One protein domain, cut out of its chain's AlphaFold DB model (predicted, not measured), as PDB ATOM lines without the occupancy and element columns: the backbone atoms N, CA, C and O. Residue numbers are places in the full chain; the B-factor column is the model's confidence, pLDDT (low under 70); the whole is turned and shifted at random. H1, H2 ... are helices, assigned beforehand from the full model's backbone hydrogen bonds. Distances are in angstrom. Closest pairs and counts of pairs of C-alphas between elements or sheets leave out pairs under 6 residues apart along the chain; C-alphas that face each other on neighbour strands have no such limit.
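This is residues 86 to 147 of the 592 residues of an uncharacterized protein of Fusobacterium nucleatum subsp. animalis (UniProt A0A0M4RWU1). This is a long, thin helical hairpin, in which H2 and H3 run side by side in opposite directions, and a short helix, H1, folds back along H2 from a long loop. H2 is the part that both others meet: H1 packs on its residues 110 to 114 and H3 on its residues 115 to 123, while residues 101 to 106, at the start of H2 and just before it, stick out. The printed part has 62 residues with three named helices in the order H1, H2, H3 and no named strand, and its class is all helix. It is loose, with a radius of gyration of the C-alphas of 13.9 A, and the C-alphas span 42 by 19 by 14 A, a rod.

Start with H1, residues 86 to 92, and look across to H2, residues 104 to 124. They touch, and their closest C-alphas, those of Asp 86 and Val 114, are 7.0 A apart; H2 touches H1 with residues 110 to 114 alone. Their lines stand at a shallow tilt of 34 degrees, only just short of steep, and they run opposite ways as a helical hairpin. Next, look from H2 to H3, residues 130 to 147, which it touches with residues 115 to 123 alone. Their closest C-alphas, those of Ile 122 and Lys 133, are 6.0 A apart. H2 and H3 form a second helical hairpin, running opposite ways at a shallow tilt of 12 degrees. H1 and H3 are apart. Within H1, H2 and H3, every backbone O of residue i is within hydrogen-bond range of the N of residue i+4 where both lie in the helix.

Find C-alpha 86 at (-48.697, -19.163, 0.380); from there H1 runs 10.0 A to C-alpha 92. Go on to C-alpha 104 at (-55.355, -3.616, -0.221), where H2, the longest helix with 21 residues, begins and runs 30.5 A to C-alpha 124. H3 begins at C-alpha 130 and runs 25.7 A to C-alpha 147 at (-47.603, -11.974, -7.850).

The two C-alphas farthest apart, those of Gln 97 and Asp 129, are 42.5 A apart, and both lie in links. The link from H1 to H2, with 11 residues, is long, and the link from H2 to H3, with 5 residues, is tight. Residues 101 to 106, of which 104 to 106 belong to H2, stand free. The printed part has no cut; its mean pLDDT in this predicted model is 89.5, and no printed residue is under 70.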
ATOM      1  N   ASP A  86     -47.805 -19.783   1.374       92.12
ATOM      2  CA  ASP A  86     -48.697 -19.163   0.380       92.12
ATOM      3  C   ASP A  86     -50.154 -19.559   0.610       92.12
ATOM      4  O   ASP A  86     -51.022 -18.693   0.616       92.12
ATOM      5  N   LEU A  87     -50.415 -20.848   0.847       92.75
ATOM      6  CA  LEU A  87     -51.768 -21.358   1.085       92.75
ATOM      7  C   LEU A  87     -52.411 -20.718   2.321       92.75
ATOM      8  O   LEU A  87     -53.534 -20.237   2.234       92.75
ATOM      9  N   GLU A  88     -51.682 -20.626   3.438       93.81
ATOM     10  CA  GLU A  88     -52.146 -19.948   4.660       93.81
ATOM     11  C   GLU A  88     -52.574 -18.493   4.378       93.81
ATOM     12  O   GLU A  88     -53.576 -18.003   4.906       93.81
ATOM     13  N   PHE A  89     -51.824 -17.795   3.522       94.44
ATOM     14  CA  PHE A  89     -52.146 -16.431   3.113       94.44
ATOM     15  C   PHE A  89     -53.375 -16.372   2.200       94.44
ATOM     16  O   PHE A  89     -54.263 -15.541   2.415       94.44
ATOM     17  N   GLU A  90     -53.452 -17.246   1.197       90.75
ATOM     18  CA  GLU A  90     -54.600 -17.319   0.293       90.75
ATOM     19  C   GLU A  90     -55.891 -17.659   1.046       90.75
ATOM     20  O   GLU A  90     -56.910 -17.008   0.819       90.75
ATOM     21  N   GLU A  91     -55.846 -18.600   1.992       92.12
ATOM     22  CA  GLU A  91     -56.975 -18.964   2.849       92.12
ATOM     23  C   GLU A  91     -57.442 -17.777   3.696       92.12
ATOM     24  O   GLU A  91     -58.633 -17.449   3.676       92.12
ATOM     25  N   LYS A  92     -56.513 -17.069   4.360       92.88
ATOM     26  CA  LYS A  92     -56.821 -15.866   5.154       92.88
ATOM     27  C   LYS A  92     -57.568 -14.815   4.331       92.88
ATOM     28  O   LYS A  92     -58.534 -14.221   4.807       92.88
ATOM     29  N   TRP A  93     -57.135 -14.594   3.093       93.12
ATOM     30  CA  TRP A  93     -57.664 -13.547   2.218       93.12
ATOM     31  C   TRP A  93     -58.710 -14.044   1.208       93.12
ATOM     32  O   TRP A  93     -59.150 -13.285   0.337       93.12
ATOM     33  N   SER A  94     -59.139 -15.301   1.302       87.81
ATOM     34  CA  SER A  94     -60.167 -15.874   0.424       87.81
ATOM     35  C   SER A  94     -61.571 -15.346   0.743       87.81
ATOM     36  O   SER A  94     -62.373 -15.145  -0.166       87.81
ATOM     37  N   THR A  95     -61.852 -15.064   2.018       85.69
ATOM     38  CA  THR A  95     -63.186 -14.686   2.524       85.69
ATOM     39  C   THR A  95     -63.367 -13.184   2.749       85.69
ATOM     40  O   THR A  95     -64.460 -12.730   3.087       85.69
ATOM     41  N   VAL A  96     -62.319 -12.382   2.545       88.75
ATOM     42  CA  VAL A  96     -62.366 -10.932   2.762       88.75
ATOM     43  C   VAL A  96     -62.971 -10.233   1.542       88.75
ATOM     44  O   VAL A  96     -62.328 -10.131   0.497       88.75
ATOM     45  N   GLN A  97     -64.199  -9.724   1.690       78.62
ATOM     46  CA  GLN A  97     -64.994  -9.121   0.606       78.62
ATOM     47  C   GLN A  97     -64.372  -7.872  -0.048       78.62
ATOM     48  O   GLN A  97     -64.664  -7.619  -1.210       78.62
ATOM     49  N   ASP A  98     -63.494  -7.139   0.645       82.94
ATOM     50  CA  ASP A  98     -62.923  -5.866   0.167       82.94
ATOM     51  C   ASP A  98     -61.382  -5.864   0.123       82.94
ATOM     52  O   ASP A  98     -60.706  -4.857   0.326       82.94
ATOM     53  N   LYS A  99     -60.771  -7.027  -0.119       88.00
ATOM     54  CA  LYS A  99     -59.301  -7.131  -0.117       88.00
ATOM     55  C   LYS A  99     -58.612  -6.281  -1.188       88.00
ATOM     56  O   LYS A  99     -57.459  -5.911  -1.019       88.00
ATOM     57  N   TYR A 100     -59.312  -5.983  -2.282       87.19
ATOM     58  CA  TYR A 100     -58.830  -5.096  -3.339       87.19
ATOM     59  C   TYR A 100     -59.401  -3.685  -3.223       87.19
ATOM     60  O   TYR A 100     -59.229  -2.944  -4.177       87.19
ATOM     61  N   GLY A 101     -60.081  -3.319  -2.133       86.31
ATOM     62  CA  GLY A 101     -60.567  -1.969  -1.846       86.31
ATOM     63  C   GLY A 101     -59.695  -1.274  -0.808       86.31
ATOM     64  O   GLY A 101     -58.487  -1.118  -1.010       86.31
ATOM     65  N   ASP A 102     -60.293  -0.904   0.321       87.06
ATOM     66  CA  ASP A 102     -59.623  -0.182   1.409       87.06
ATOM     67  C   ASP A 102     -58.571  -1.045   2.121       87.06
ATOM     68  O   ASP A 102     -57.605  -0.539   2.691       87.06
ATOM     69  N   ARG A 103     -58.714  -2.374   2.052       89.69
ATOM     70  CA  ARG A 103     -57.811  -3.327   2.720       89.69
ATOM     71  C   ARG A 103     -56.621  -3.769   1.869       89.69
ATOM     72  O   ARG A 103     -55.858  -4.636   2.296       89.69
ATOM     73  N   PHE A 104     -56.424  -3.189   0.686       89.25
ATOM     74  CA  PHE A 104     -55.355  -3.616  -0.221       89.25
ATOM     75  C   PHE A 104     -53.948  -3.387   0.353       89.25
ATOM     76  O   PHE A 104     -53.051  -4.201   0.143       89.25
ATOM     77  N   GLU A 105     -53.741  -2.324   1.133       88.12
ATOM     78  CA  GLU A 105     -52.449  -2.090   1.795       88.12
ATOM     79  C   GLU A 105     -52.152  -3.137   2.877       88.12
ATOM     80  O   GLU A 105     -51.021  -3.612   2.993       88.12
ATOM     81  N   GLU A 106     -53.174  -3.548   3.634       91.69
ATOM     82  CA  GLU A 106     -53.083  -4.640   4.611       91.69
ATOM     83  C   GLU A 106     -52.762  -5.968   3.904       91.69
ATOM     84  O   GLU A 106     -51.856  -6.689   4.323       91.69
ATOM     85  N   TYR A 107     -53.422  -6.237   2.772       91.44
ATOM     86  CA  TYR A 107     -53.179  -7.405   1.922       91.44
ATOM     87  C   TYR A 107     -51.724  -7.486   1.428       91.44
ATOM     88  O   TYR A 107     -51.078  -8.531   1.542       91.44
ATOM     89  N   LEU A 108     -51.168  -6.371   0.936       90.00
ATOM     90  CA  LEU A 108     -49.767  -6.298   0.499       90.00
ATOM     91  C   LEU A 108     -48.780  -6.463   1.662       90.00
ATOM     92  O   LEU A 108     -47.726  -7.090   1.507       90.00
ATOM     93  N   LYS A 109     -49.098  -5.892   2.827       92.75
ATOM     94  CA  LYS A 109     -48.257  -5.994   4.024       92.75
ATOM     95  C   LYS A 109     -48.158  -7.438   4.512       92.75
ATOM     96  O   LYS A 109     -47.049  -7.907   4.758       92.75
ATOM     97  N   ASP A 110     -49.279  -8.144   4.581       91.88
ATOM     98  CA  ASP A 110     -49.320  -9.552   4.972       91.88
ATOM     99  C   ASP A 110     -48.507 -10.439   4.018       91.88
ATOM    100  O   ASP A 110     -47.739 -11.294   4.460       91.88
ATOM    101  N   TYR A 111     -48.604 -10.214   2.701       92.44
ATOM    102  CA  TYR A 111     -47.817 -10.999   1.745       92.44
ATOM    103  C   TYR A 111     -46.314 -10.721   1.877       92.44
ATOM    104  O   TYR A 111     -45.487 -11.630   1.791       92.44
ATOM    105  N   ASN A 112     -45.926  -9.478   2.177       92.12
ATOM    106  CA  ASN A 112     -44.532  -9.152   2.483       92.12
ATOM    107  C   ASN A 112     -43.996  -9.921   3.702       92.12
ATOM    108  O   ASN A 112     -42.815 -10.280   3.734       92.12
ATOM    109  N   GLU A 113     -44.835 -10.192   4.701       94.38
ATOM    110  CA  GLU A 113     -44.466 -11.029   5.846       94.38
ATOM    111  C   GLU A 113     -44.279 -12.498   5.439       94.38
ATOM    112  O   GLU A 113     -43.294 -13.119   5.849       94.38
ATOM    113  N   VAL A 114     -45.125 -13.022   4.543       94.44
ATOM    114  CA  VAL A 114     -44.958 -14.358   3.934       94.44
ATOM    115  C   VAL A 114     -43.608 -14.472   3.224       94.44
ATOM    116  O   VAL A 114     -42.862 -15.426   3.458       94.44
ATOM    117  N   ILE A 115     -43.233 -13.474   2.416       94.00
ATOM    118  CA  ILE A 115     -41.940 -13.449   1.714       94.00
ATOM    119  C   ILE A 115     -40.764 -13.439   2.693       94.00
ATOM    120  O   ILE A 115     -39.820 -14.219   2.535       94.00
ATOM    121  N   LYS A 116     -40.817 -12.604   3.737       93.75
ATOM    122  CA  LYS A 116     -39.781 -12.582   4.786       93.75
ATOM    123  C   LYS A 116     -39.668 -13.934   5.490       93.75
ATOM    124  O   LYS A 116     -38.555 -14.412   5.712       93.75
ATOM    125  N   SER A 117     -40.799 -14.576   5.786       94.25
ATOM    126  CA  SER A 117     -40.834 -15.909   6.391       94.25
ATOM    127  C   SER A 117     -40.195 -16.962   5.483       94.25
ATOM    128  O   SER A 117     -39.373 -17.751   5.947       94.25
ATOM    129  N   LYS A 118     -40.503 -16.962   4.182       94.06
ATOM    130  CA  LYS A 118     -39.894 -17.882   3.206       94.06
ATOM    131  C   LYS A 118     -38.386 -17.689   3.087       94.06
ATOM    132  O   LYS A 118     -37.636 -18.660   3.141       94.06
ATOM    133  N   LYS A 119     -37.920 -16.439   3.001       93.56
ATOM    134  CA  LYS A 119     -36.482 -16.132   2.980       93.56
ATOM    135  C   LYS A 119     -35.778 -16.595   4.254       93.56
ATOM    136  O   LYS A 119     -34.683 -17.146   4.172       93.56
ATOM    137  N   SER A 120     -36.419 -16.442   5.414       93.94
ATOM    138  CA  SER A 120     -35.910 -16.969   6.686       93.94
ATOM    139  C   SER A 120     -35.747 -18.496   6.655       93.94
ATOM    140  O   SER A 120     -34.692 -19.000   7.040       93.94
ATOM    141  N   LEU A 121     -36.726 -19.241   6.118       92.25
ATOM    142  CA  LEU A 121     -36.626 -20.700   5.940       92.25
ATOM    143  C   LEU A 121     -35.434 -21.096   5.052       92.25
ATOM    144  O   LEU A 121     -34.682 -22.006   5.401       92.25
ATOM    145  N   ILE A 122     -35.216 -20.385   3.942       91.50
ATOM    146  CA  ILE A 122     -34.095 -20.637   3.020       91.50
ATOM    147  C   ILE A 122     -32.747 -20.379   3.707       91.50
ATOM    148  O   ILE A 122     -31.852 -21.226   3.665       91.50
ATOM    149  N   VAL A 123     -32.598 -19.222   4.364       89.50
ATOM    150  CA  VAL A 123     -31.347 -18.822   5.032       89.50
ATOM    151  C   VAL A 123     -30.988 -19.800   6.150       89.50
ATOM    152  O   VAL A 123     -29.832 -20.229   6.238       89.50
ATOM    153  N   ASN A 124     -31.979 -20.203   6.947       88.81
ATOM    154  CA  ASN A 124     -31.800 -21.108   8.080       88.81
ATOM    155  C   ASN A 124     -31.699 -22.587   7.676       88.81
ATOM    156  O   ASN A 124     -31.339 -23.419   8.511       88.81
ATOM    157  N   SER A 125     -31.971 -22.937   6.415       85.31
ATOM    158  CA  SER A 125     -31.844 -24.317   5.947       85.31
ATOM    159  C   SER A 125     -30.394 -24.792   6.040       85.31
ATOM    160  O   SER A 125     -29.478 -24.204   5.457       85.31
ATOM    161  N   LYS A 126     -30.187 -25.895   6.765       83.44
ATOM    162  CA  LYS A 126     -28.895 -26.588   6.852       83.44
ATOM    163  C   LYS A 126     -28.611 -27.452   5.615       83.44
ATOM    164  O   LYS A 126     -27.476 -27.884   5.449       83.44
ATOM    165  N   TYR A 127     -29.605 -27.709   4.760       82.25
ATOM    166  CA  TYR A 127     -29.535 -28.673   3.647       82.25
ATOM    167  C   TYR A 127     -29.277 -28.040   2.276       82.25
ATOM    168  O   TYR A 127     -29.020 -28.763   1.316       82.25
ATOM    169  N   LEU A 128     -29.339 -26.711   2.189       82.06
ATOM    170  CA  LEU A 128     -28.993 -25.951   0.990       82.06
ATOM    171  C   LEU A 128     -27.555 -25.444   1.083       82.06
ATOM    172  O   LEU A 128     -27.151 -24.906   2.121       82.06
ATOM    173  N   ASP A 129     -26.803 -25.567  -0.005       83.00
ATOM    174  CA  ASP A 129     -25.518 -24.881  -0.135       83.00
ATOM    175  C   ASP A 129     -25.694 -23.376  -0.445       83.00
ATOM    176  O   ASP A 129     -26.806 -22.856  -0.567       83.00
ATOM    177  N   SER A 130     -24.590 -22.632  -0.544       82.62
ATOM    178  CA  SER A 130     -24.645 -21.179  -0.775       82.62
ATOM    179  C   SER A 130     -25.196 -20.787  -2.153       82.62
ATOM    180  O   SER A 130     -25.819 -19.731  -2.273       82.62
ATOM    181  N   ALA A 131     -24.964 -21.598  -3.188       87.81
ATOM    182  CA  ALA A 131     -25.485 -21.350  -4.529       87.81
ATOM    183  C   ALA A 131     -26.985 -21.667  -4.584       87.81
ATOM    184  O   ALA A 131     -27.766 -20.873  -5.108       87.81
ATOM    185  N   GLU A 132     -27.402 -22.763  -3.953       86.50
ATOM    186  CA  GLU A 132     -28.802 -23.160  -3.840       86.50
ATOM    187  C   GLU A 132     -29.614 -22.158  -3.015       86.50
ATOM    188  O   GLU A 132     -30.699 -21.764  -3.435       86.50
ATOM    189  N   LYS A 133     -29.087 -21.660  -1.885       89.56
ATOM    190  CA  LYS A 133     -29.754 -20.606  -1.097       89.56
ATOM    191  C   LYS A 133     -30.004 -19.342  -1.912       89.56
ATOM    192  O   LYS A 133     -31.072 -18.744  -1.785       89.56
ATOM    193  N   ARG A 134     -29.040 -18.942  -2.751       89.56
ATOM    194  CA  ARG A 134     -29.224 -17.814  -3.676       89.56
ATOM    195  C   ARG A 134     -30.309 -18.124  -4.698       89.56
ATOM    196  O   ARG A 134     -31.256 -17.358  -4.781       89.56
ATOM    197  N   ALA A 135     -30.240 -19.273  -5.369       88.25
ATOM    198  CA  ALA A 135     -31.237 -19.667  -6.365       88.25
ATOM    199  C   ALA A 135     -32.670 -19.710  -5.794       88.25
ATOM    200  O   ALA A 135     -33.599 -19.185  -6.406       88.25
ATOM    201  N   PHE A 136     -32.851 -20.272  -4.594       88.56
ATOM    202  CA  PHE A 136     -34.143 -20.276  -3.902       88.56
ATOM    203  C   PHE A 136     -34.598 -18.864  -3.513       88.56
ATOM    204  O   PHE A 136     -35.765 -18.524  -3.703       88.56
ATOM    205  N   SER A 137     -33.699 -18.024  -2.991       90.38
ATOM    206  CA  SER A 137     -34.037 -16.637  -2.647       90.38
ATOM    207  C   SER A 137     -34.432 -15.823  -3.881       90.38
ATOM    208  O   SER A 137     -35.423 -15.095  -3.833       90.38
ATOM    209  N   ASP A 138     -33.702 -15.975  -4.987       91.56
ATOM    210  CA  ASP A 138     -33.988 -15.305  -6.256       91.56
ATOM    211  C   ASP A 138     -35.341 -15.762  -6.820       91.56
ATOM    212  O   ASP A 138     -36.130 -14.940  -7.282       91.56
ATOM    213  N   SER A 139     -35.661 -17.058  -6.719       90.00
ATOM    214  CA  SER A 139     -36.973 -17.588  -7.108       90.00
ATOM    215  C   SER A 139     -38.112 -16.977  -6.287       90.00
ATOM    216  O   SER A 139     -39.127 -16.579  -6.859       90.00
ATOM    217  N   VAL A 140     -37.941 -16.831  -4.968       91.88
ATOM    218  CA  VAL A 140     -38.929 -16.159  -4.106       91.88
ATOM    219  C   VAL A 140     -39.125 -14.699  -4.524       91.88
ATOM    220  O   VAL A 140     -40.263 -14.236  -4.588       91.88
ATOM    221  N   ASP A 141     -38.049 -13.984  -4.858       88.88
ATOM    222  CA  ASP A 141     -38.124 -12.589  -5.309       88.88
ATOM    223  C   ASP A 141     -38.796 -12.434  -6.679       88.88
ATOM    224  O   ASP A 141     -39.577 -11.500  -6.885       88.88
ATOM    225  N   ILE A 142     -38.523 -13.344  -7.616       88.62
ATOM    226  CA  ILE A 142     -39.183 -13.375  -8.927       88.62
ATOM    227  C   ILE A 142     -40.679 -13.652  -8.756       88.62
ATOM    228  O   ILE A 142     -41.499 -12.912  -9.301       88.62
ATOM    229  N   ASN A 143     -41.036 -14.659  -7.958       88.06
ATOM    230  CA  ASN A 143     -42.432 -15.012  -7.698       88.06
ATOM    231  C   ASN A 143     -43.187 -13.868  -7.006       88.06
ATOM    232  O   ASN A 143     -44.328 -13.594  -7.364       88.06
ATOM    233  N   TYR A 144     -42.548 -13.155  -6.073       88.81
ATOM    234  CA  TYR A 144     -43.135 -11.974  -5.436       88.81
ATOM    235  C   TYR A 144     -43.449 -10.863  -6.446       88.81
ATOM    236  O   TYR A 144     -44.528 -10.274  -6.405       88.81
ATOM    237  N   LYS A 145     -42.530 -10.589  -7.381       87.06
ATOM    238  CA  LYS A 145     -42.753  -9.589  -8.438       87.06
ATOM    239  C   LYS A 145     -43.887  -9.997  -9.378       87.06
ATOM    240  O   LYS A 145     -44.735  -9.163  -9.683       87.06
ATOM    241  N   ASP A 146     -43.923 -11.258  -9.810       85.88
ATOM    242  CA  ASP A 146     -44.995 -11.784 -10.666       85.88
ATOM    243  C   ASP A 146     -46.362 -11.726  -9.964       85.88
ATOM    244  O   ASP A 146     -47.346 -11.251 -10.535       85.88
ATOM    245  N   TRP A 147     -46.413 -12.116  -8.688       89.31
ATOM    246  CA  TRP A 147     -47.603 -11.974  -7.850       89.31
ATOM    247  C   TRP A 147     -48.044 -10.510  -7.735       89.31
ATOM    248  O   TRP A 147     -49.202 -10.200  -7.997       89.31
TER     249      TRP A 147